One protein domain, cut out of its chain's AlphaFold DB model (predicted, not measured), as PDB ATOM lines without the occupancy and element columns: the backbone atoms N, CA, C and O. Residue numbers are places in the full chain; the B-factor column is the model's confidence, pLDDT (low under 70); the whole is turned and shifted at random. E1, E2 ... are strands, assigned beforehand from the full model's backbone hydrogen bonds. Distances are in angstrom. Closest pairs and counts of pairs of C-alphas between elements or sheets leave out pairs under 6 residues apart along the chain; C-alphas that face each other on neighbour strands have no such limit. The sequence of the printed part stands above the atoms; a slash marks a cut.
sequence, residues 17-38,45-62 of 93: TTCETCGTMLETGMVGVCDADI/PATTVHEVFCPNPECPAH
ATOM      1  N   THR A  17      -4.275  43.597 -19.952       84.31
ATOM      2  CA  THR A  17      -3.418  44.777 -20.164       84.31
ATOM      3  C   THR A  17      -2.129  44.709 -19.345       84.31
ATOM      4  O   THR A  17      -1.202  45.490 -19.556       84.31
ATOM      5  N   THR A  18      -2.044  43.759 -18.411       87.06
ATOM      6  CA  THR A  18      -0.911  43.571 -17.503       87.06
ATOM      7  C   THR A  18      -0.534  42.102 -17.396       87.06
ATOM      8  O   THR A  18      -1.401  41.237 -17.308       87.06
ATOM      9  N   CYS A  19       0.764  41.825 -17.331       86.19
ATOM     10  CA  CYS A  19       1.311  40.501 -17.107       86.19
ATOM     11  C   CYS A  19       0.899  40.006 -15.719       86.19
ATOM     12  O   CYS A  19       1.275  40.599 -14.709       86.19
ATOM     13  N   GLU A  20       0.189  38.885 -15.655       86.94
ATOM     14  CA  GLU A  20      -0.257  38.265 -14.401       86.94
ATOM     15  C   GLU A  20       0.896  37.861 -13.467       86.94
ATOM     16  O   GLU A  20       0.728  37.790 -12.253       86.94
ATOM     17  N   THR A  21       2.091  37.627 -14.018       85.88
ATOM     18  CA  THR A  21       3.244  37.136 -13.254       85.88
ATOM     19  C   THR A  21       4.041  38.250 -12.576       85.88
ATOM     20  O   THR A  21       4.554  38.059 -11.476       85.88
ATOM     21  N   CYS A  22       4.197  39.406 -13.226       84.12
ATOM     22  CA  CYS A  22       5.043  40.496 -12.722       84.12
ATOM     23  C   CYS A  22       4.330  41.850 -12.618       84.12
ATOM     24  O   CYS A  22       4.947  42.828 -12.202       84.12
ATOM     25  N   GLY A  23       3.059  41.932 -13.020       87.62
ATOM     26  CA  GLY A  23       2.256  43.155 -13.007       87.62
ATOM     27  C   GLY A  23       2.691  44.221 -14.017       87.62
ATOM     28  O   GLY A  23       2.143  45.319 -14.009       87.62
ATOM     29  N   THR A  24       3.677  43.938 -14.876       90.31
ATOM     30  CA  THR A  24       4.119  44.893 -15.907       90.31
ATOM     31  C   THR A  24       3.057  45.022 -16.993       90.31
ATOM     32  O   THR A  24       2.436  44.028 -17.360       90.31
ATOM     33  N   MET A  25       2.853  46.232 -17.513       88.12
ATOM     34  CA  MET A  25       1.959  46.471 -18.648       88.12
ATOM     35  C   MET A  25       2.420  45.661 -19.867       88.12
ATOM     36  O   MET A  25       3.607  45.659 -20.191       88.12
ATOM     37  N   LEU A  26       1.489  44.939 -20.487       87.56
ATOM     38  CA  LEU A  26       1.760  44.154 -21.686       87.56
ATOM     39  C   LEU A  26       1.862  45.083 -22.898       87.56
ATOM     40  O   LEU A  26       1.153  46.086 -22.981       87.56
ATOM     41  N   GLU A  27       2.745  44.742 -23.830       85.44
ATOM     42  CA  GLU A  27       2.917  45.465 -25.087       85.44
ATOM     43  C   GLU A  27       2.410  44.618 -26.252       85.44
ATOM     44  O   GLU A  27       2.538  43.394 -26.254       85.44
ATOM     45  N   THR A  28       1.833  45.282 -27.252       82.62
ATOM     46  CA  THR A  28       1.349  44.634 -28.471       82.62
ATOM     47  C   THR A  28       2.359  44.860 -29.586       82.62
ATOM     48  O   THR A  28       2.518  45.978 -30.078       82.62
ATOM     49  N   GLY A  29       3.054  43.797 -29.980       77.56
ATOM     50  CA  GLY A  29       4.001  43.791 -31.087       77.56
ATOM     51  C   GLY A  29       3.373  43.255 -32.367       77.56
ATOM     52  O   GLY A  29       2.468  42.424 -32.337       77.56
ATOM     53  N   MET A  30       3.873  43.710 -33.511       74.94
ATOM     54  CA  MET A  30       3.558  43.119 -34.811       74.94
ATOM     55  C   MET A  30       4.557  41.988 -35.077       74.94
ATOM     56  O   MET A  30       5.743  42.259 -35.256       74.94
ATOM     57  N   VAL A  31       4.097  40.733 -35.070       68.62
ATOM     58  CA  VAL A  31       4.978  39.551 -35.200       68.62
ATOM     59  C   VAL A  31       5.046  38.993 -36.617       68.62
ATOM     60  O   VAL A  31       5.961  38.240 -36.943       68.62
ATOM     61  N   GLY A  32       4.135  39.402 -37.499       60.44
ATOM     62  CA  GLY A  32       4.196  39.007 -38.896       60.44
ATOM     63  C   GLY A  32       3.126  39.663 -39.754       60.44
ATOM     64  O   GLY A  32       2.012  39.943 -39.308       60.44
ATOM     65  N   VAL A  33       3.488  39.876 -41.013       56.97
ATOM     66  CA  VAL A  33       2.545  39.944 -42.126       56.97
ATOM     67  C   VAL A  33       2.531  38.560 -42.752       56.97
ATOM     68  O   VAL A  33       3.549  38.114 -43.281       56.97
ATOM     69  N   CYS A  34       1.403  37.863 -42.668       56.81
ATOM     70  CA  CYS A  34       1.193  36.700 -43.515       56.81
ATOM     71  C   CYS A  34       1.006  37.223 -44.942       56.81
ATOM     72  O   CYS A  34      -0.075  37.699 -45.290       56.81
ATOM     73  N   ASP A  35       2.074  37.197 -45.739       47.78
ATOM     74  CA  ASP A  35       1.959  37.344 -47.187       47.78
ATOM     75  C   ASP A  35       1.211  36.098 -47.673       47.78
ATOM     76  O   ASP A  35       1.713  34.975 -47.583       47.78
ATOM     77  N   ALA A  36      -0.057  36.269 -48.041       52.41
ATOM     78  CA  ALA A  36      -0.893  35.195 -48.547       52.41
ATOM     79  C   ALA A  36      -0.468  34.861 -49.984       52.41
ATOM     80  O   ALA A  36      -1.191  35.149 -50.929       52.41
ATOM     81  N   ASP A  37       0.712  34.270 -50.153       51.12
ATOM     82  CA  ASP A  37       1.171  33.782 -51.450       51.12
ATOM     83  C   ASP A  37       1.850  32.419 -51.300       51.12
ATOM     84  O   ASP A  37       3.066  32.297 -51.377       51.12
ATOM     85  N   ILE A  38       1.039  31.381 -51.052       48.62
ATOM     86  CA  ILE A  38       1.286  30.028 -51.575       48.62
ATOM     87  C   ILE A  38      -0.067  29.414 -51.981       48.62
ATOM     88  O   ILE A  38      -0.708  28.706 -51.209       48.62
ATOM     89  N   PRO A  45      -7.415  39.682 -46.941       51.72
ATOM     90  CA  PRO A  45      -6.662  40.871 -46.567       51.72
ATOM     91  C   PRO A  45      -5.465  40.418 -45.736       51.72
ATOM     92  O   PRO A  45      -5.639  39.577 -44.855       51.72
ATOM     93  N   ALA A  46      -4.274  40.955 -46.013       54.25
ATOM     94  CA  ALA A  46      -3.070  40.669 -45.240       54.25
ATOM     95  C   ALA A  46      -3.394  40.751 -43.740       54.25
ATOM     96  O   ALA A  46      -3.638  41.834 -43.196       54.25
ATOM     97  N   THR A  47      -3.476  39.598 -43.078       58.78
ATOM     98  CA  THR A  47      -3.824  39.542 -41.666       58.78
ATOM     99  C   THR A  47      -2.567  39.908 -40.900       58.78
ATOM    100  O   THR A  47      -1.597  39.156 -40.825       58.78
ATOM    101  N   THR A  48      -2.549  41.135 -40.383       64.12
ATOM    102  CA  THR A  48      -1.494  41.553 -39.466       64.12
ATOM    103  C   THR A  48      -1.687  40.797 -38.162       64.12
ATOM    104  O   THR A  48      -2.689  40.999 -37.471       64.12
ATOM    105  N   VAL A  49      -0.738  39.924 -37.834       70.06
ATOM    106  CA  VAL A  49      -0.752  39.196 -36.568       70.06
ATOM    107  C   VAL A  49      -0.107  40.083 -35.512       70.06
ATOM    108  O   VAL A  49       1.076  40.431 -35.597       70.06
ATOM    109  N   HIS A  50      -0.915  40.472 -34.532       76.06
ATOM    110  CA  HIS A  50      -0.465  41.178 -33.343       76.06
ATOM    111  C   HIS A  50      -0.300  40.171 -32.207       76.06
ATOM    112  O   HIS A  50      -1.216  39.398 -31.933       76.06
ATOM    113  N   GLU A  51       0.847  40.196 -31.542       80.12
ATOM    114  CA  GLU A  51       1.115  39.394 -30.353       80.12
ATOM    115  C   GLU A  51       1.219  40.310 -29.138       80.12
ATOM    116  O   GLU A  51       1.864  41.359 -29.190       80.12
ATOM    117  N   VAL A  52       0.577  39.911 -28.043       84.44
ATOM    118  CA  VAL A  52       0.674  40.600 -26.756       84.44
ATOM    119  C   VAL A  52       1.745  39.904 -25.927       84.44
ATOM    120  O   VAL A  52       1.622  38.719 -25.627       84.44
ATOM    121  N   PHE A  53       2.793  40.630 -25.545       85.06
ATOM    122  CA  PHE A  53       3.933  40.082 -24.813       85.06
ATOM    123  C   PHE A  53       4.288  40.939 -23.592       85.06
ATOM    124  O   PHE A  53       3.970  42.126 -23.507       85.06
ATOM    125  N   CYS A  54       4.949  40.324 -22.610       88.94
ATOM    126  CA  CYS A  54       5.488  41.046 -21.463       88.94
ATOM    127  C   CYS A  54       6.867  41.608 -21.828       88.94
ATOM    128  O   CYS A  54       7.762  40.832 -22.156       88.94
ATOM    129  N   PRO A  55       7.092  42.928 -21.752       87.44
ATOM    130  CA  PRO A  55       8.388  43.505 -22.098       87.44
ATOM    131  C   PRO A  55       9.410  43.426 -20.962       87.44
ATOM    132  O   PRO A  55      10.576  43.745 -21.168       87.44
ATOM    133  N   ASN A  56       9.003  43.030 -19.750       86.88
ATOM    134  CA  ASN A  56       9.892  43.002 -18.593       86.88
ATOM    135  C   ASN A  56      10.867  41.810 -18.673       86.88
ATOM    136  O   ASN A  56      10.443  40.678 -18.430       86.88
ATOM    137  N   PRO A  57      12.171  42.015 -18.935       84.69
ATOM    138  CA  PRO A  57      13.129  40.914 -19.052       84.69
ATOM    139  C   PRO A  57      13.352  40.179 -17.720       84.69
ATOM    140  O   PRO A  57      13.711  39.006 -17.718       84.69
ATOM    141  N   GLU A  58      13.084  40.838 -16.591       85.88
ATOM    142  CA  GLU A  58      13.204  40.266 -15.247       85.88
ATOM    143  C   GLU A  58      11.953  39.460 -14.845       85.88
ATOM    144  O   GLU A  58      11.918  38.864 -13.762       85.88
ATOM    145  N   CYS A  59      10.914  39.446 -15.695       85.00
ATOM    146  CA  CYS A  59       9.674  38.725 -15.439       85.00
ATOM    147  C   CYS A  59       9.971  37.240 -15.168       85.00
ATOM    148  O   CYS A  59      10.608  36.581 -15.995       85.00
ATOM    149  N   PRO A  60       9.474  36.665 -14.056       85.00
ATOM    150  CA  PRO A  60       9.669  35.248 -13.758       85.00
ATOM    151  C   PRO A  60       9.164  34.316 -14.866       85.00
ATOM    152  O   PRO A  60       9.735  33.246 -15.048       85.00
ATOM    153  N   ALA A  61       8.155  34.736 -15.639       81.44
ATOM    154  CA  ALA A  61       7.625  33.973 -16.770       81.44
ATOM    155  C   ALA A  61       8.633  33.802 -17.921       81.44
ATOM    156  O   ALA A  61       8.534  32.847 -18.684       81.44
ATOM    157  N   HIS A  62       9.621  34.694 -18.046       81.69
ATOM    158  CA  HIS A  62      10.673  34.586 -19.064       81.69
ATOM    159  C   HIS A  62      11.829  33.690 -18.626       81.69
ATOM    160  O   HIS A  62      12.690  33.342 -19.435       81.69
TER     161      HIS A  62
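This is residues 17 to 38 and 45 to 62 of the 93 residues of an uncharacterized protein of Nocardioides perillae (UniProt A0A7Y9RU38). With little regular structure, this is a rod: a narrow ribbon of two antiparallel strands, E1 and E2, with a small head of loops, residues 17 to 26 and 54 to 62, at one end and the cut at the other. The printed part has 40 residues, E1 then E2 along the chain and no named helix; the class is all strand, with 13 residues in named elements. It is only just extended, close to loose, with a radius of gyration of the C-alphas of 13.6 A and spans of 40 by 17 by 11 A.

E1, residues 27 to 33, begins at C-alpha 27 (2.917, 45.465, -25.087) and is 17.9 A long. E2, residues 48 to 53, is 15.7 A long and ends at C-alpha 53 (3.933, 40.082, -24.813).

E1 and E2 are antiparallel neighbours at 147 degrees. C-alphas 28 and 52 face each other at 4.4 A. N 29 and O 51, 2.8 A, are within hydrogen-bond range.

The C-alphas farthest apart, those of Gly 23 and Ile 38, are 40.8 A apart. Residues 39 to 44 are not printed; C-alphas 38 and 45 are 14.3 A apart across this cut. Residues 31 to 38 and 45 to 48 have pLDDT under 70.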